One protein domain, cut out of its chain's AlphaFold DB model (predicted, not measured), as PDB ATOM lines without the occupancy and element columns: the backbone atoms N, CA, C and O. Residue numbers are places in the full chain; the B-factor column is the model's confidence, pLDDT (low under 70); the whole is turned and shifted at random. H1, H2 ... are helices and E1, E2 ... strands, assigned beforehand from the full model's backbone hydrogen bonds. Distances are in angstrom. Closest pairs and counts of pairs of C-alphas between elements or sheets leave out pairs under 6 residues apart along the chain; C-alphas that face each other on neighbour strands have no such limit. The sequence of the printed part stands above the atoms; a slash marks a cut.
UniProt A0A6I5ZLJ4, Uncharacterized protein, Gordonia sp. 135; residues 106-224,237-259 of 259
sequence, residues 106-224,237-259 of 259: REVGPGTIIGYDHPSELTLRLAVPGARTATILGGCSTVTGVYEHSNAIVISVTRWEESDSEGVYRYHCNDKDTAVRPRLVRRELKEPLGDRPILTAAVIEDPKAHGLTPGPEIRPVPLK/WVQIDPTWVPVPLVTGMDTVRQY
ATOM      1  N   ARG A 106     153.471 159.067 172.708       89.62
ATOM      2  CA  ARG A 106     152.761 157.794 172.533       89.62
ATOM      3  C   ARG A 106     151.258 157.992 172.587       89.62
ATOM      4  O   ARG A 106     150.764 158.819 173.352       89.62
ATOM      5  N   GLU A 107     150.549 157.239 171.763       88.94
ATOM      6  CA  GLU A 107     149.096 157.157 171.823       88.94
ATOM      7  C   GLU A 107     148.701 156.298 173.026       88.94
ATOM      8  O   GLU A 107     149.261 155.221 173.231       88.94
ATOM      9  N   VAL A 108     147.767 156.793 173.836       86.00
ATOM     10  CA  VAL A 108     147.293 156.080 175.038       86.00
ATOM     11  C   VAL A 108     145.874 155.548 174.901       86.00
ATOM     12  O   VAL A 108     145.424 154.787 175.752       86.00
ATOM     13  N   GLY A 109     145.184 155.911 173.818       84.25
ATOM     14  CA  GLY A 109     143.866 155.391 173.490       84.25
ATOM     15  C   GLY A 109     142.871 156.465 173.049       84.25
ATOM     16  O   GLY A 109     143.250 157.622 172.803       84.25
ATOM     17  N   PRO A 110     141.586 156.078 172.934       85.38
ATOM     18  CA  PRO A 110     140.523 156.996 172.565       85.38
ATOM     19  C   PRO A 110     140.343 158.057 173.651       85.38
ATOM     20  O   PRO A 110     140.452 157.786 174.845       85.38
ATOM     21  N   GLY A 111     140.082 159.286 173.220       86.12
ATOM     22  CA  GLY A 111     139.659 160.356 174.107       86.12
ATOM     23  C   GLY A 111     138.143 160.398 174.273       86.12
ATOM     24  O   GLY A 111     137.409 159.496 173.861       86.12
ATOM     25  N   THR A 112     137.691 161.511 174.836       88.81
ATOM     26  CA  THR A 112     136.283 161.774 175.136       88.81
ATOM     27  C   THR A 112     135.800 162.958 174.310       88.81
ATOM     28  O   THR A 112     136.559 163.897 174.067       88.81
ATOM     29  N   ILE A 113     134.545 162.939 173.887       91.06
ATOM     30  CA  ILE A 113     133.865 164.075 173.268       91.06
ATOM     31  C   ILE A 113     132.590 164.381 174.047       91.06
ATOM     32  O   ILE A 113     131.907 163.477 174.517       91.06
ATOM     33  N   ILE A 114     132.274 165.663 174.192       92.25
ATOM     34  CA  ILE A 114     131.062 166.090 174.893       92.25
ATOM     35  C   ILE A 114     129.935 166.320 173.891       92.25
ATOM     36  O   ILE A 114     128.817 165.871 174.098       92.25
ATOM     37  N   GLY A 115     130.223 167.012 172.789       92.81
ATOM     38  CA  GLY A 115     129.233 167.305 171.761       92.81
ATOM     39  C   GLY A 115     129.753 168.258 170.695       92.81
ATOM     40  O   GLY A 115     130.918 168.673 170.731       92.81
ATOM     41  N   TYR A 116     128.881 168.619 169.757       94.00
ATOM     42  CA  TYR A 116     129.184 169.581 168.700       94.00
ATOM     43  C   TYR A 116     128.114 170.665 168.558       94.00
ATOM     44  O   TYR A 116     126.961 170.459 168.927       94.00
ATOM     45  N   ASP A 117     128.496 171.809 168.001       93.12
ATOM     46  CA  ASP A 117     127.585 172.783 167.411       93.12
ATOM     47  C   ASP A 117     128.035 173.086 165.969       93.12
ATOM     48  O   ASP A 117     129.144 172.735 165.546       93.12
ATOM     49  N   HIS A 118     127.154 173.696 165.182       89.19
ATOM     50  CA  HIS A 118     127.467 174.118 163.819       89.19
ATOM     51  C   HIS A 118     126.955 175.550 163.592       89.19
ATOM     52  O   HIS A 118     125.850 175.760 163.093       89.19
ATOM     53  N   PRO A 119     127.725 176.582 163.983       83.62
ATOM     54  CA  PRO A 119     127.298 177.979 163.842       83.62
ATOM     55  C   PRO A 119     127.068 178.400 162.382       83.62
ATOM     56  O   PRO A 119     126.436 179.423 162.130       83.62
ATOM     57  N   SER A 120     127.598 177.643 161.418       85.94
ATOM     58  CA  SER A 120     127.305 177.775 159.994       85.94
ATOM     59  C   SER A 120     127.324 176.401 159.327       85.94
ATOM     60  O   SER A 120     127.861 175.446 159.888       85.94
ATOM     61  N   GLU A 121     126.792 176.297 158.107       83.94
ATOM     62  CA  GLU A 121     126.756 175.030 157.356       83.94
ATOM     63  C   GLU A 121     128.150 174.428 157.108       83.94
ATOM     64  O   GLU A 121     128.268 173.216 156.956       83.94
ATOM     65  N   LEU A 122     129.201 175.255 157.105       88.06
ATOM     66  CA  LEU A 122     130.587 174.868 156.808       88.06
ATOM     67  C   LEU A 122     131.514 174.912 158.027       88.06
ATOM     68  O   LEU A 122     132.716 174.701 157.896       88.06
ATOM     69  N   THR A 123     131.016 175.253 159.215       89.81
ATOM     70  CA  THR A 123     131.845 175.327 160.423       89.81
ATOM     71  C   THR A 123     131.269 174.434 161.499       89.81
ATOM     72  O   THR A 123     130.159 174.657 161.966       89.81
ATOM     73  N   LEU A 124     132.085 173.491 161.954       91.88
ATOM     74  CA  LEU A 124     131.809 172.617 163.081       91.88
ATOM     75  C   LEU A 124     132.632 173.081 164.287       91.88
ATOM     76  O   LEU A 124     133.839 173.320 164.155       91.88
ATOM     77  N   ARG A 125     132.019 173.200 165.468       93.50
ATOM     78  CA  ARG A 125     132.774 173.352 166.718       93.50
ATOM     79  C   ARG A 125     132.513 172.156 167.616       93.50
ATOM     80  O   ARG A 125     131.389 171.698 167.772       93.50
ATOM     81  N   LEU A 126     133.590 171.632 168.181       92.88
ATOM     82  CA  LEU A 126     133.588 170.439 169.013       92.88
ATOM     83  C   LEU A 126     133.955 170.828 170.437       92.88
ATOM     84  O   LEU A 126     134.955 171.519 170.646       92.88
ATOM     85  N   ALA A 127     133.180 170.350 171.404       91.69
ATOM     86  CA  ALA A 127     133.519 170.429 172.815       91.69
ATOM     87  C   ALA A 127     134.225 169.135 173.224       91.69
ATOM     88  O   ALA A 127     133.636 168.052 173.211       91.69
ATOM     89  N   VAL A 128     135.505 169.253 173.570       88.62
ATOM     90  CA  VAL A 128     136.361 168.122 173.944       88.62
ATOM     91  C   VAL A 128     137.021 168.429 175.287       88.62
ATOM     92  O   VAL A 128     137.561 169.532 175.443       88.62
ATOM     93  N   PRO A 129     137.011 167.501 176.264       84.31
ATOM     94  CA  PRO A 129     137.728 167.680 177.519       84.31
ATOM     95  C   PRO A 129     139.202 167.977 177.242       84.31
ATOM     96  O   PRO A 129     139.888 167.281 176.482       84.31
ATOM     97  N   GLY A 130     139.677 169.096 177.785       66.94
ATOM     98  CA  GLY A 130     141.012 169.582 177.481       66.94
ATOM     99  C   GLY A 130     142.078 168.655 178.050       66.94
ATOM    100  O   GLY A 130     142.012 168.266 179.208       66.94
ATOM    101  N   ALA A 131     143.113 168.370 177.265       58.47
ATOM    102  CA  ALA A 131     144.299 167.718 177.806       58.47
ATOM    103  C   ALA A 131     145.603 168.453 177.522       58.47
ATOM    104  O   ALA A 131     146.603 167.986 178.030       58.47
ATOM    105  N   ARG A 132     145.661 169.573 176.764       59.53
ATOM    106  CA  ARG A 132     146.981 170.201 176.526       59.53
ATOM    107  C   ARG A 132     147.521 170.836 177.802       59.53
ATOM    108  O   ARG A 132     147.185 171.982 178.112       59.53
ATOM    109  N   THR A 133     148.411 170.099 178.435       58.81
ATOM    110  CA  THR A 133     149.323 170.552 179.476       58.81
ATOM    111  C   THR A 133     150.723 170.184 178.999       58.81
ATOM    112  O   THR A 133     151.404 169.390 179.628       58.81
ATOM    113  N   ALA A 134     151.128 170.674 177.823       57.09
ATOM    114  CA  ALA A 134     152.487 170.453 177.339       57.09
ATOM    115  C   ALA A 134     153.426 171.324 178.181       57.09
ATOM    116  O   ALA A 134     153.462 172.547 178.027       57.09
ATOM    117  N   THR A 135     154.121 170.698 179.125       62.56
ATOM    118  CA  THR A 135     155.149 171.342 179.944       62.56
ATOM    119  C   THR A 135     156.514 170.765 179.594       62.56
ATOM    120  O   THR A 135     156.619 169.709 178.979       62.56
ATOM    121  N   ILE A 136     157.581 171.427 180.038       64.62
ATOM    122  CA  ILE A 136     158.952 170.889 179.963       64.62
ATOM    123  C   ILE A 136     159.115 169.527 180.673       64.62
ATOM    124  O   ILE A 136     160.077 168.814 180.415       64.62
ATOM    125  N   LEU A 137     158.165 169.145 181.537       73.19
ATOM    126  CA  LEU A 137     158.118 167.860 182.242       73.19
ATOM    127  C   LEU A 137     157.258 166.807 181.516       73.19
ATOM    128  O   LEU A 137     156.898 165.794 182.113       73.19
ATOM    129  N   GLY A 138     156.894 167.056 180.257       77.38
ATOM    130  CA  GLY A 138     155.932 166.253 179.513       77.38
ATOM    131  C   GLY A 138     154.500 166.736 179.720       77.38
ATOM    132  O   GLY A 138     154.253 167.824 180.263       77.38
ATOM    133  N   GLY A 139     153.539 165.941 179.258       83.50
ATOM    134  CA  GLY A 139     152.142 166.339 179.318       83.50
ATOM    135  C   GLY A 139     151.169 165.380 178.663       83.50
ATOM    136  O   GLY A 139     151.538 164.366 178.079       83.50
ATOM    137  N   CYS A 140     149.903 165.760 178.734       83.81
ATOM    138  CA  CYS A 140     148.851 165.157 177.938       83.81
ATOM    139  C   CYS A 140     148.565 166.051 176.729       83.81
ATOM    140  O   CYS A 140     148.771 167.270 176.755       83.81
ATOM    141  N   SER A 141     148.060 165.464 175.654       81.81
ATOM    142  CA  SER A 141     147.404 166.219 174.598       81.81
ATOM    143  C   SER A 141     146.262 165.414 173.991       81.81
ATOM    144  O   SER A 141     146.319 164.193 173.871       81.81
ATOM    145  N   THR A 142     145.187 166.113 173.634       85.31
ATOM    146  CA  THR A 142     144.068 165.534 172.887       85.31
ATOM    147  C   THR A 142     144.141 166.062 171.466       85.31
ATOM    148  O   THR A 142     144.268 167.273 171.252       85.31
ATOM    149  N   VAL A 143     144.072 165.154 170.500       86.31
ATOM    150  CA  VAL A 143     144.055 165.458 169.072       86.31
ATOM    151  C   VAL A 143     142.711 165.023 168.514       86.31
ATOM    152  O   VAL A 143     142.272 163.899 168.728       86.31
ATOM    153  N   THR A 144     142.060 165.933 167.799       89.62
ATOM    154  CA  THR A 144     140.747 165.708 167.193       89.62
ATOM    155  C   THR A 144     140.870 165.740 165.672       89.62
ATOM    156  O   THR A 144     141.227 166.787 165.102       89.62
ATOM    157  N   GLY A 145     140.576 164.614 165.029       89.75
ATOM    158  CA  GLY A 145     140.454 164.484 163.580       89.75
ATOM    159  C   GLY A 145     138.994 164.587 163.150       89.75
ATOM    160  O   GLY A 145     138.112 164.065 163.825       89.75
ATOM    161  N   VAL A 146     138.739 165.275 162.037       92.12
ATOM    162  CA  VAL A 146     137.423 165.312 161.386       92.12
ATOM    163  C   VAL A 146     137.614 164.815 159.966       92.12
ATOM    164  O   VAL A 146     138.405 165.385 159.213       92.12
ATOM    165  N   TYR A 147     136.922 163.734 159.631       90.44
ATOM    166  CA  TYR A 147     136.982 163.079 158.335       90.44
ATOM    167  C   TYR A 147     135.619 163.194 157.671       90.44
ATOM    168  O   TYR A 147     134.613 162.690 158.173       90.44
ATOM    169  N   GLU A 148     135.585 163.909 156.555       88.94
ATOM    170  CA  GLU A 148     134.373 164.081 155.768       88.94
ATOM    171  C   GLU A 148     134.235 162.916 154.789       88.94
ATOM    172  O   GLU A 148     135.143 162.637 154.002       88.94
ATOM    173  N   HIS A 149     133.077 162.268 154.824       83.94
ATOM    174  CA  HIS A 149     132.656 161.256 153.863       83.94
ATOM    175  C   HIS A 149     131.349 161.698 153.199       83.94
ATOM    176  O   HIS A 149     130.655 162.598 153.687       83.94
ATOM    177  N   SER A 150     130.986 161.056 152.085       78.88
ATOM    178  CA  SER A 150     129.709 161.342 151.413       78.88
ATOM    179  C   SER A 150     128.505 161.003 152.293       78.88
ATOM    180  O   SER A 150     127.466 161.640 152.183       78.88
ATOM    181  N   ASN A 151     128.644 160.006 153.167       80.00
ATOM    182  CA  ASN A 151     127.560 159.428 153.961       80.00
ATOM    183  C   ASN A 151     127.650 159.709 155.469       80.00
ATOM    184  O   ASN A 151     126.764 159.291 156.206       80.00
ATOM    185  N   ALA A 152     128.711 160.350 155.954       85.88
ATOM    186  CA  ALA A 152     128.880 160.678 157.368       85.88
ATOM    187  C   ALA A 152     130.033 161.669 157.556       85.88
ATOM    188  O   ALA A 152     130.912 161.793 156.703       85.88
ATOM    189  N   ILE A 153     130.070 162.320 158.712       90.12
ATOM    190  CA  ILE A 153     131.280 162.971 159.215       90.12
ATOM    191  C   ILE A 153     131.782 162.147 160.391       90.12
ATOM    192  O   ILE A 153     131.062 161.947 161.365       90.12
ATOM    193  N   VAL A 154     133.014 161.660 160.305       91.19
ATOM    194  CA  VAL A 154     133.618 160.827 161.347       91.19
ATOM    195  C   VAL A 154     134.583 161.672 162.157       91.19
ATOM    196  O   VAL A 154     135.494 162.300 161.616       91.19
ATOM    197  N   ILE A 155     134.393 161.680 163.471       93.06
ATOM    198  CA  ILE A 155     135.249 162.388 164.413       93.06
ATOM    199  C   ILE A 155     136.098 161.370 165.159       93.06
ATOM    200  O   ILE A 155     135.572 160.512 165.872       93.06
ATOM    201  N   SER A 156     137.416 161.505 165.044       92.06
ATOM    202  CA  SER A 156     138.355 160.813 165.921       92.06
ATOM    203  C   SER A 156     138.786 161.743 167.046       92.06
ATOM    204  O   SER A 156     139.097 162.917 166.829       92.06
ATOM    205  N   VAL A 157     138.820 161.214 168.263       90.81
ATOM    206  CA  VAL A 157     139.440 161.882 169.404       90.81
ATOM    207  C   VAL A 157     140.481 160.927 169.954       90.81
ATOM    208  O   VAL A 157     140.140 159.862 170.460       90.81
ATOM    209  N   THR A 158     141.745 161.309 169.841       88.62
ATOM    210  CA  THR A 158     142.879 160.489 170.265       88.62
ATOM    211  C   THR A 158     143.643 161.212 171.353       88.62
ATOM    212  O   THR A 158     143.907 162.416 171.257       88.62
ATOM    213  N   ARG A 159     144.026 160.470 172.387       86.62
ATOM    214  CA  ARG A 159     144.830 160.990 173.480       86.62
ATOM    215  C   ARG A 159     146.282 160.569 173.326       86.62
ATOM    216  O   ARG A 159     146.598 159.429 172.988       86.62
ATOM    217  N   TRP A 160     147.154 161.516 173.626       87.00
ATOM    218  CA  TRP A 160     148.591 161.364 173.546       87.00
ATOM    219  C   TRP A 160     149.233 161.724 174.878       87.00
ATOM    220  O   TRP A 160     148.850 162.701 175.525       87.00
ATOM    221  N   GLU A 161     150.235 160.939 175.246       88.50
ATOM    222  CA  GLU A 161     151.178 161.244 176.314       88.50
ATOM    223  C   GLU A 161     152.486 161.735 175.705       88.50
ATOM    224  O   GLU A 161     153.015 161.143 174.760       88.50
ATOM    225  N   GLU A 162     153.007 162.817 176.264       88.31
ATOM    226  CA  GLU A 162     154.294 163.412 175.934       88.31
ATOM    227  C   GLU A 162     155.244 163.189 177.108       88.31
ATOM    228  O   GLU A 162     154.912 163.499 178.257       88.31
ATOM    229  N   SER A 163     156.420 162.632 176.824       87.12
ATOM    230  CA  SER A 163     157.475 162.470 177.817       87.12
ATOM    231  C   SER A 163     158.111 163.815 178.175       87.12
ATOM    232  O   SER A 163     158.026 164.785 177.420       87.12
ATOM    233  N   ASP A 164     158.813 163.858 179.303       85.94
ATOM    234  CA  ASP A 164     159.749 164.943 179.586       85.94
ATOM    235  C   ASP A 164     160.956 164.917 178.627       85.94
ATOM    236  O   ASP A 164     161.079 164.060 177.741       85.94
ATOM    237  N   SER A 165     161.872 165.868 178.815       83.75
ATOM    238  CA  SER A 165     163.101 165.948 178.031       83.75
ATOM    239  C   SER A 165     164.028 164.735 178.215       83.75
ATOM    240  O   SER A 165     164.890 164.497 177.370       83.75
ATOM    241  N   GLU A 166     163.856 163.948 179.283       85.50
ATOM    242  CA  GLU A 166     164.617 162.723 179.560       85.50
ATOM    243  C   GLU A 166     164.004 161.481 178.889       85.50
ATOM    244  O   GLU A 166     164.638 160.422 178.867       85.50
ATOM    245  N   GLY A 167     162.817 161.606 178.286       83.69
ATOM    246  CA  GLY A 167     162.081 160.489 177.691       83.69
ATOM    247  C   GLY A 167     161.217 159.728 178.696       83.69
ATOM    248  O   GLY A 167     160.758 158.626 178.401       83.69
ATOM    249  N   VAL A 168     160.984 160.292 179.884       86.25
ATOM    250  CA  VAL A 168     160.184 159.677 180.944       86.25
ATOM    251  C   VAL A 168     158.756 160.223 180.908       86.25
ATOM    252  O   VAL A 168     158.518 161.431 180.933       86.25
ATOM    253  N   TYR A 169     157.777 159.322 180.874       85.81
ATOM    254  CA  TYR A 169     156.359 159.666 180.972       85.81
ATOM    255  C   TYR A 169     155.976 159.867 182.438       85.81
ATOM    256  O   TYR A 169     155.766 158.900 183.167       85.81
ATOM    257  N   ARG A 170     155.921 161.127 182.884       80.69
ATOM    258  CA  ARG A 170     155.557 161.475 184.271       80.69
ATOM    259  C   ARG A 170     154.061 161.693 184.480       80.69
ATOM    260  O   ARG A 170     153.596 161.651 185.614       80.69
ATOM    261  N   TYR A 171     153.324 161.944 183.403       75.56
ATOM    262  CA  TYR A 171     151.883 162.157 183.440       75.56
ATOM    263  C   TYR A 171     151.164 160.904 182.954       75.56
ATOM    264  O   TYR A 171     151.540 160.339 181.929       75.56
ATOM    265  N   HIS A 172     150.127 160.506 183.688       76.94
ATOM    266  CA  HIS A 172     149.190 159.469 183.275       76.94
ATOM    267  C   HIS A 172     147.896 160.133 182.835       76.94
ATOM    268  O   HIS A 172     147.201 160.756 183.639       76.94
ATOM    269  N   CYS A 173     147.582 160.042 181.550       76.12
ATOM    270  CA  CYS A 173     146.439 160.748 180.996       76.12
ATOM    271  C   CYS A 173     145.150 159.927 181.165       76.12
ATOM    272  O   CYS A 173     144.641 159.334 180.211       76.12
ATOM    273  N   ASN A 174     144.608 159.919 182.387       69.50
ATOM    274  CA  ASN A 174     143.326 159.292 182.711       69.50
ATOM    275  C   ASN A 174     142.156 160.289 182.631       69.50
ATOM    276  O   ASN A 174     142.301 161.473 182.948       69.50
ATOM    277  N   ASP A 175     140.966 159.783 182.288       57.41
ATOM    278  CA  ASP A 175     139.724 160.579 182.193       57.41
ATOM    279  C   ASP A 175     139.320 161.227 183.522       57.41
ATOM    280  O   ASP A 175     138.660 162.256 183.544       57.41
ATOM    281  N   LYS A 176     139.732 160.629 184.646       57.31
ATOM    282  CA  LYS A 176     139.363 161.085 185.993       57.31
ATOM    283  C   LYS A 176     140.288 162.165 186.553       57.31
ATOM    284  O   LYS A 176     139.850 162.952 187.383       57.31
ATOM    285  N   ASP A 177     141.539 162.214 186.095       52.88
ATOM    286  CA  ASP A 177     142.536 163.188 186.570       52.88
ATOM    287  C   ASP A 177     142.426 164.533 185.837       52.88
ATOM    288  O   ASP A 177     142.982 165.549 186.260       52.88
ATOM    289  N   THR A 178     141.658 164.569 184.748       52.31
ATOM    290  CA  THR A 178     141.379 165.779 183.985       52.31
ATOM    291  C   THR A 178     140.071 166.413 184.454       52.31
ATOM    292  O   THR A 178     139.052 166.367 183.778       52.31
ATOM    293  N   ALA A 179     140.122 167.108 185.594       50.09
ATOM    294  CA  ALA A 179     139.134 168.116 186.004       50.09
ATOM    295  C   ALA A 179     139.131 169.334 185.046       50.09
ATOM    296  O   ALA A 179     139.289 170.489 185.454       50.09
ATOM    297  N   VAL A 180     139.067 169.086 183.737       64.75
ATOM    298  CA  VAL A 180     139.460 170.046 182.717       64.75
ATOM    299  C   VAL A 180     138.230 170.563 182.019       64.75
ATOM    300  O   VAL A 180     137.558 169.862 181.267       64.75
ATOM    301  N   ARG A 181     138.000 171.854 182.254       76.88
ATOM    302  CA  ARG A 181     137.067 172.682 181.500       76.88
ATOM    303  C   ARG A 181     137.106 172.291 180.018       76.88
ATOM    304  O   ARG A 181     138.210 172.200 179.461       76.88
ATOM    305  N   PRO A 182     135.943 172.092 179.384       84.25
ATOM    306  CA  PRO A 182     135.887 171.754 177.974       84.25
ATOM    307  C   PRO A 182     136.668 172.778 177.152       84.25
ATOM    308  O   PRO A 182     136.775 173.958 177.513       84.25
ATOM    309  N   ARG A 183     137.236 172.314 176.045       86.06
ATOM    310  CA  ARG A 183     137.879 173.164 175.048       86.06
ATOM    311  C   ARG A 183     137.096 173.120 173.758       86.06
ATOM    312  O   ARG A 183     136.589 172.068 173.372       86.06
ATOM    313  N   LEU A 184     137.060 174.268 173.094       89.81
ATOM    314  CA  LEU A 184     136.428 174.412 171.799       89.81
ATOM    315  C   LEU A 184     137.438 174.116 170.687       89.81
ATOM    316  O   LEU A 184     138.459 174.796 170.580       89.81
ATOM    317  N   VAL A 185     137.145 173.135 169.836       89.94
ATOM    318  CA  VAL A 185     137.903 172.886 168.607       89.94
ATOM    319  C   VAL A 185     137.057 173.267 167.405       89.94
ATOM    320  O   VAL A 185     136.028 172.651 167.148       89.94
ATOM    321  N   ARG A 186     137.515 174.256 166.636       92.12
ATOM    322  CA  ARG A 186     136.868 174.671 165.390       92.12
ATOM    323  C   ARG A 186     137.430 173.901 164.194       92.12
ATOM    324  O   ARG A 186     138.649 173.722 164.073       92.12
ATOM    325  N   ARG A 187     136.541 173.462 163.306       91.81
ATOM    326  CA  ARG A 187     136.869 172.798 162.042       91.81
ATOM    327  C   ARG A 187     136.008 173.354 160.918       91.81
ATOM    328  O   ARG A 187     134.804 173.522 161.078       91.81
ATOM    329  N   GLU A 188     136.660 173.665 159.809       91.62
ATOM    330  CA  GLU A 188     135.993 174.028 158.564       91.62
ATOM    331  C   GLU A 188     135.740 172.752 157.767       91.62
ATOM    332  O   GLU A 188     136.618 171.888 157.688       91.62
ATOM    333  N   LEU A 189     134.528 172.629 157.239       88.12
ATOM    334  CA  LEU A 189     134.108 171.532 156.384       88.12
ATOM    335  C   LEU A 189     134.306 171.933 154.921       88.12
ATOM    336  O   LEU A 189     134.125 173.097 154.557       88.12
ATOM    337  N   LYS A 190     134.664 170.966 154.079       87.56
ATOM    338  CA  LYS A 190     134.752 171.143 152.624       87.56
ATOM    339  C   LYS A 190     133.374 171.288 151.997       87.56
ATOM    340  O   LYS A 190     133.212 172.040 151.041       87.56
ATOM    341  N   GLU A 191     132.402 170.564 152.539       84.00
ATOM    342  CA  GLU A 191     131.016 170.569 152.085       84.00
ATOM    343  C   GLU A 191     130.073 170.892 153.244       84.00
ATOM    344  O   GLU A 191     130.384 170.560 154.394       84.00
ATOM    345  N   PRO A 192     128.911 171.513 152.971       85.12
ATOM    346  CA  PRO A 192     127.935 171.805 154.010       85.12
ATOM    347  C   PRO A 192     127.537 170.531 154.763       85.12
ATOM    348  O   PRO A 192     127.492 169.441 154.185       85.12
ATOM    349  N   LEU A 193     127.269 170.648 156.066       84.62
ATOM    350  CA  LEU A 193     126.939 169.504 156.924       84.62
ATOM    351  C   LEU A 193     125.799 168.657 156.327       84.62
ATOM    352  O   LEU A 193     125.937 167.435 156.219       84.62
ATOM    353  N   GLY A 194     124.736 169.320 155.859       82.81
ATOM    354  CA  GLY A 194     123.556 168.674 155.284       82.81
ATOM    355  C   GLY A 194     122.910 167.703 156.274       82.81
ATOM    356  O   GLY A 194     122.918 167.943 157.479       82.81
ATOM    357  N   ASP A 195     122.418 166.576 155.762       81.81
ATOM    358  CA  ASP A 195     121.789 165.511 156.559       81.81
ATOM    359  C   ASP A 195     122.788 164.430 157.022       81.81
ATOM    360  O   ASP A 195     122.397 163.342 157.454       81.81
ATOM    361  N   ARG A 196     124.101 164.684 156.903       84.12
ATOM    362  CA  ARG A 196     125.132 163.699 157.255       84.12
ATOM    363  C   ARG A 196     125.204 163.522 158.776       84.12
ATOM    364  O   ARG A 196     125.424 164.505 159.485       84.12
ATOM    365  N   PRO A 197     125.097 162.288 159.305       88.19
ATOM    366  CA  PRO A 197     125.291 162.051 160.723       88.19
ATOM    367  C   PRO A 197     126.753 162.293 161.097       88.19
ATOM    368  O   PRO A 197     127.674 161.963 160.342       88.19
ATOM    369  N   ILE A 198     126.957 162.829 162.297       90.75
ATOM    370  CA  ILE A 198     128.281 162.968 162.897       90.75
ATOM    371  C   ILE A 198     128.507 161.788 163.835       90.75
ATOM    372  O   ILE A 198     127.785 161.622 164.816       90.75
ATOM    373  N   LEU A 199     129.505 160.969 163.525       91.44
ATOM    374  CA  LEU A 199     129.785 159.708 164.203       91.44
ATOM    375  C   LEU A 199     131.153 159.741 164.874       91.44
ATOM    376  O   LEU A 199     132.082 160.392 164.393       91.44
ATOM    377  N   THR A 200     131.302 159.009 165.971       91.56
ATOM    378  CA  THR A 200     132.587 158.867 166.655       91.56
ATOM    379  C   THR A 200     132.758 157.485 167.278       91.56
ATOM    380  O   THR A 200     131.785 156.835 167.654       91.56
ATOM    381  N   ALA A 201     134.014 157.063 167.418       88.06
ATOM    382  CA  ALA A 201     134.417 155.944 168.271       88.06
ATOM    383  C   ALA A 201     134.850 156.399 169.680       88.06
ATOM    384  O   ALA A 201     135.195 155.570 170.520       88.06
ATOM    385  N   ALA A 202     134.899 157.714 169.926       89.00
ATOM    386  CA  ALA A 202     135.274 158.282 171.213       89.00
ATOM    387  C   ALA A 202     134.179 158.055 172.265       89.00
ATOM    388  O   ALA A 202     132.999 157.914 171.940       89.00
ATOM    389  N   VAL A 203     134.572 158.074 173.539       89.69
ATOM    390  CA  VAL A 203     133.612 158.027 174.647       89.69
ATOM    391  C   VAL A 203     132.805 159.326 174.657       89.69
ATOM    392  O   VAL A 203     133.375 160.409 174.523       89.69
ATOM    393  N   ILE A 204     131.484 159.225 174.815       90.38
ATOM    394  CA  ILE A 204     130.597 160.387 174.926       90.38
ATOM    395  C   ILE A 204     130.361 160.697 176.404       90.38
ATOM    396  O   ILE A 204     129.990 159.814 177.178       90.38
ATOM    397  N   GLU A 205     130.552 161.956 176.784       90.06
ATOM    398  CA  GLU A 205     130.277 162.460 178.132       90.06
ATOM    399  C   GLU A 205     128.986 163.289 178.172       90.06
ATOM    400  O   GLU A 205     128.569 163.838 177.154       90.06
ATOM    401  N   ASP A 206     128.347 163.395 179.343       89.38
ATOM    402  CA  ASP A 206     127.111 164.169 179.505       89.38
ATOM    403  C   ASP A 206     127.369 165.680 179.315       89.38
ATOM    404  O   ASP A 206     128.077 166.287 180.127       89.38
ATOM    405  N   PRO A 207     126.753 166.335 178.307       89.81
ATOM    406  CA  PRO A 207     126.874 167.778 178.102       89.81
ATOM    407  C   PRO A 207     126.486 168.608 179.326       89.81
ATOM    408  O   PRO A 207     127.098 169.648 179.589       89.81
ATOM    409  N   LYS A 208     125.506 168.143 180.110       89.69
ATOM    410  CA  LYS A 208     124.995 168.885 181.270       89.69
ATOM    411  C   LYS A 208     126.037 169.022 182.372       89.69
ATOM    412  O   LYS A 208     126.078 170.060 183.031       89.69
ATOM    413  N   ALA A 209     126.908 168.023 182.534       87.50
ATOM    414  CA  ALA A 209     128.012 168.066 183.493       87.50
ATOM    415  C   ALA A 209     128.994 169.218 183.201       87.50
ATOM    416  O   ALA A 209     129.679 169.698 184.103       87.50
ATOM    417  N   HIS A 210     129.006 169.706 181.957       85.94
ATOM    418  CA  HIS A 210     129.890 170.764 181.469       85.94
ATOM    419  C   HIS A 210     129.183 172.107 181.247       85.94
ATOM    420  O   HIS A 210     129.758 173.008 180.640       85.94
ATOM    421  N   GLY A 211     127.943 172.259 181.728       86.50
ATOM    422  CA  GLY A 211     127.149 173.478 181.533       86.50
ATOM    423  C   GLY A 211     126.671 173.685 180.093       86.50
ATOM    424  O   GLY A 211     126.249 174.785 179.740       86.50
ATOM    425  N   LEU A 212     126.727 172.639 179.265       90.88
ATOM    426  CA  LEU A 212     126.187 172.635 177.912       90.88
ATOM    427  C   LEU A 212     124.771 172.068 177.927       90.88
ATOM    428  O   LEU A 212     124.433 171.182 178.715       90.88
ATOM    429  N   THR A 213     123.933 172.573 177.028       92.44
ATOM    430  CA  THR A 213     122.550 172.102 176.922       92.44
ATOM    431  C   THR A 213     122.438 171.171 175.721       92.44
ATOM    432  O   THR A 213     122.877 171.563 174.638       92.44
ATOM    433  N   PRO A 214     121.862 169.963 175.861       90.56
ATOM    434  CA  PRO A 214     121.587 169.109 174.712       90.56
ATOM    435  C   PRO A 214     120.751 169.860 173.667       90.56
ATOM    436  O   PRO A 214     119.759 170.508 174.004       90.56
ATOM    437  N   GLY A 215     121.188 169.807 172.415       85.19
ATOM    438  CA  GLY A 215     120.437 170.285 171.262       85.19
ATOM    439  C   GLY A 215     119.333 169.297 170.868       85.19
ATOM    440  O   GLY A 215     119.181 168.249 171.502       85.19
ATOM    441  N   PRO A 216     118.543 169.611 169.826       81.50
ATOM    442  CA  PRO A 216     117.592 168.653 169.277       81.50
ATOM    443  C   PRO A 216     118.318 167.362 168.884       81.50
ATOM    444  O   PRO A 216     119.378 167.397 168.259       81.50
ATOM    445  N   GLU A 217     117.744 166.224 169.270       72.56
ATOM    446  CA  GLU A 217     118.287 164.916 168.922       72.56
ATOM    447  C   GLU A 217     118.233 164.742 167.401       72.56
ATOM    448  O   GLU A 217     117.160 164.602 166.807       72.56
ATOM    449  N   ILE A 218     119.399 164.759 166.760       66.06
ATOM    450  CA  ILE A 218     119.515 164.411 165.350       66.06
ATOM    451  C   ILE A 218     119.513 162.890 165.299       66.06
ATOM    452  O   ILE A 218     120.514 162.241 165.604       66.06
ATOM    453  N   ARG A 219     118.367 162.303 164.939       60.06
ATOM    454  CA  ARG A 219     118.343 160.873 164.633       60.06
ATOM    455  C   ARG A 219     119.269 160.649 163.442       60.06
ATOM    456  O   ARG A 219     119.093 161.342 162.438       60.06
ATOM    457  N   PRO A 220     120.205 159.690 163.507       56.59
ATOM    458  CA  PRO A 220     120.946 159.284 162.328       56.59
ATOM    459  C   PRO A 220     119.930 158.693 161.349       56.59
ATOM    460  O   PRO A 220     119.491 157.552 161.493       56.59
ATOM    461  N   VAL A 221     119.478 159.499 160.393       57.38
ATOM    462  CA  VAL A 221     118.669 158.994 159.292       57.38
ATOM    463  C   VAL A 221     119.604 158.095 158.485       57.38
ATOM    464  O   VAL A 221     120.692 158.543 158.117       57.38
ATOM    465  N   PRO A 222     119.250 156.824 158.226       52.22
ATOM    466  CA  PRO A 222     120.024 156.003 157.312       52.22
ATOM    467  C   PRO A 222     120.092 156.736 155.972       52.22
ATOM    468  O   PRO A 222     119.063 156.919 155.320       52.22
ATOM    469  N   LEU A 223     121.285 157.187 155.576       50.88
ATOM    470  CA  LEU A 223     121.468 157.835 154.284       50.88
ATOM    471  C   LEU A 223     121.176 156.818 153.191       50.88
ATOM    472  O   LEU A 223     121.957 155.905 152.931       50.88
ATOM    473  N   LYS A 224     120.020 156.977 152.555       54.84
ATOM    474  CA  LYS A 224     119.666 156.254 151.346       54.84
ATOM    475  C   LYS A 224     119.449 157.265 150.238       54.84
ATOM    476  O   LYS A 224     118.311 157.604 149.954       54.84
ATOM    477  N   TRP A 237     133.197 157.055 150.017       65.50
ATOM    478  CA  TRP A 237     132.291 156.234 150.811       65.50
ATOM    479  C   TRP A 237     133.107 155.398 151.788       65.50
ATOM    480  O   TRP A 237     134.085 154.756 151.400       65.50
ATOM    481  N   VAL A 238     132.685 155.394 153.049       68.31
ATOM    482  CA  VAL A 238     133.293 154.564 154.085       68.31
ATOM    483  C   VAL A 238     132.234 153.673 154.701       68.31
ATOM    484  O   VAL A 238     131.098 154.087 154.951       68.31
ATOM    485  N   GLN A 239     132.626 152.420 154.915       75.06
ATOM    486  CA  GLN A 239     131.846 151.475 155.687       75.06
ATOM    487  C   GLN A 239     131.803 151.972 157.132       75.06
ATOM    488  O   GLN A 239     132.831 152.038 157.802       75.06
ATOM    489  N   ILE A 240     130.613 152.368 157.577       75.62
ATOM    490  CA  ILE A 240     130.392 152.827 158.945       75.62
ATOM    491  C   ILE A 240     130.540 151.621 159.868       75.62
ATOM    492  O   ILE A 240     129.855 150.611 159.687       75.62
ATOM    493  N   ASP A 241     131.438 151.731 160.842       78.81
ATOM    494  CA  ASP A 241     131.561 150.736 161.897       78.81
ATOM    495  C   ASP A 241     130.297 150.784 162.776       78.81
ATOM    496  O   ASP A 241     129.943 151.863 163.267       78.81
ATOM    497  N   PRO A 242     129.589 149.660 162.986       78.69
ATOM    498  CA  PRO A 242     128.412 149.628 163.851       78.69
ATOM    499  C   PRO A 242     128.703 150.014 165.308       78.69
ATOM    500  O   PRO A 242     127.758 150.297 166.042       78.69
ATOM    501  N   THR A 243     129.966 150.024 165.752       83.00
ATOM    502  CA  THR A 243     130.319 150.493 167.099       83.00
ATOM    503  C   THR A 243     130.378 152.015 167.209       83.00
ATOM    504  O   THR A 243     130.503 152.529 168.320       83.00
ATOM    505  N   TRP A 244     130.340 152.752 166.094       87.44
ATOM    506  CA  TRP A 244     130.346 154.210 166.134       87.44
ATOM    507  C   TRP A 244     128.993 154.751 166.573       87.44
ATOM    508  O   TRP A 244     127.935 154.317 166.121       87.44
ATOM    509  N   VAL A 245     129.049 155.752 167.441       90.31
ATOM    510  CA  VAL A 245     127.878 156.370 168.058       90.31
ATOM    511  C   VAL A 245     127.700 157.805 167.557       90.31
ATOM    512  O   VAL A 245     128.692 158.469 167.235       90.31
ATOM    513  N   PRO A 246     126.453 158.300 167.459       90.75
ATOM    514  CA  PRO A 246     126.196 159.676 167.065       90.75
ATOM    515  C   PRO A 246     126.703 160.641 168.138       90.75
ATOM    516  O   PRO A 246     126.419 160.476 169.325       90.75
ATOM    517  N   VAL A 247     127.438 161.666 167.716       92.06
ATOM    518  CA  VAL A 247     127.858 162.746 168.613       92.06
ATOM    519  C   VAL A 247     126.631 163.610 168.919       92.06
ATOM    520  O   VAL A 247     125.899 163.949 167.991       92.06
ATOM    521  N   PRO A 248     126.361 163.984 170.180       92.25
ATOM    522  CA  PRO A 248     125.209 164.817 170.491       92.25
ATOM    523  C   PRO A 248     125.432 166.256 170.013       92.25
ATOM    524  O   PRO A 248     126.490 166.856 170.236       92.25
ATOM    525  N   LEU A 249     124.401 166.830 169.392       92.50
ATOM    526  CA  LEU A 249     124.322 168.268 169.167       92.50
ATOM    527  C   LEU A 249     124.147 168.957 170.523       92.50
ATOM    528  O   LEU A 249     123.371 168.497 171.362       92.50
ATOM    529  N   VAL A 250     124.849 170.059 170.751       93.88
ATOM    530  CA  VAL A 250     124.785 170.826 171.996       93.88
ATOM    531  C   VAL A 250     124.679 172.318 171.704       93.88
ATOM    532  O   VAL A 250     125.036 172.800 170.633       93.88
ATOM    533  N   THR A 251     124.183 173.065 172.681       91.31
ATOM    534  CA  THR A 251     124.104 174.527 172.663       91.31
ATOM    535  C   THR A 251     124.794 175.102 173.902       91.31
ATOM    536  O   THR A 251     125.085 174.384 174.863       91.31
ATOM    537  N   GLY A 252     125.092 176.405 173.876       87.25
ATOM    538  CA  GLY A 252     125.825 177.079 174.954       87.25
ATOM    539  C   GLY A 252     127.351 176.969 174.848       87.25
ATOM    540  O   GLY A 252     128.049 177.236 175.829       87.25
ATOM    541  N   MET A 253     127.881 176.620 173.667       89.25
ATOM    542  CA  MET A 253     129.327 176.518 173.418       89.25
ATOM    543  C   MET A 253     130.093 177.829 173.628       89.25
ATOM    544  O   MET A 253     131.301 177.791 173.842       89.25
ATOM    545  N   ASP A 254     129.423 178.981 173.636       87.25
ATOM    546  CA  ASP A 254     130.067 180.274 173.897       87.25
ATOM    547  C   ASP A 254     130.609 180.393 175.335       87.25
ATOM    548  O   ASP A 254     131.470 181.228 175.611       87.25
ATOM    549  N   THR A 255     130.148 179.535 176.254       82.94
ATOM    550  CA  THR A 255     130.685 179.438 177.622       82.94
ATOM    551  C   THR A 255     131.991 178.630 177.696       82.94
ATOM    552  O   THR A 255     132.711 178.686 178.697       82.94
ATOM    553  N   VAL A 256     132.332 177.906 176.624       84.31
ATOM    554  CA  VAL A 256     133.542 177.089 176.497       84.31
ATOM    555  C   VAL A 256     134.708 177.966 176.037       84.31
ATOM    556  O   VAL A 256     134.593 178.748 175.094       84.31
ATOM    557  N   ARG A 257     135.878 177.833 176.677       77.19
ATOM    558  CA  ARG A 257     137.059 178.617 176.282       77.19
ATOM    559  C   ARG A 257     137.564 178.220 174.893       77.19
ATOM    560  O   ARG A 257     137.808 177.041 174.621       77.19
ATOM    561  N   GLN A 258     137.811 179.238 174.071       69.06
ATOM    562  CA  GLN A 258     138.585 179.142 172.833       69.06
ATOM    563  C   GLN A 258     140.086 179.097 173.146       69.06
ATOM    564  O   GLN A 258     140.526 179.655 174.156       69.06
ATOM    565  N   TYR A 259     140.858 178.420 172.298       57.22
ATOM    566  CA  TYR A 259     142.315 178.328 172.384       57.22
ATOM    567  C   TYR A 259     142.940 178.471 171.002       57.22
ATOM    568  O   TYR A 259     142.305 177.993 170.034       57.22
TER     569      TYR A 259
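What this domain is: This is residues 106 to 224 and 237 to 259 of the 259 residues of an uncharacterized protein of Gordonia sp. 135 (UniProt A0A6I5ZLJ4). Amid little regular structure, two small sheets stand partly face to face, antiparallel E2-E3-E6 and strongly twisted, branched, mixed E1, E4, E5, E7, whose long E4-E5 hairpin reaches toward one end. The 142 printed residues hold E1 to E7, then H1; mostly strand, with 52 in named elements. The whole is compact, radius of gyration of the C-alphas 15.8 A, spanning 53 by 33 by 25 A.

Where its parts are: E1, residues 106 to 110, begins at C-alpha 106 (152.761, 157.794, 172.533). E2 is 115 to 120, E3 123 to 129, E4 139 to 148 with 29.6 A, E5 153 to 162 with 28.4 A, E6 182 to 188, E7 198 to 200. H1, 207 to 210, ends at C-alpha 210 (129.890, 170.764, 181.469).

How they stand to each other: E1 and E7 lie on one side of E5, E4 on the other. Within hydrogen-bond range are N 108 and O 159 of E1 and E5, 3.0 A; N 143 and O 158 of the hairpin E4 and E5, 2.8 A; N 155 and O 199 of parallel E5 and E7, 2.8 A; N 117 and O 125 of the hairpin E2 and E3, 2.9 A; N 126 and O 185 of E3 and E6, 2.8 A. H1 only grazes E2-E3-E6.

The domain as a whole: Residues 225 to 236 are cut out, a gap of 12.6 A between C-alphas 224 and 237. The E5 to E6 link is long. In the model, 25 printed residues have pLDDT under 70, among them 174 to 180.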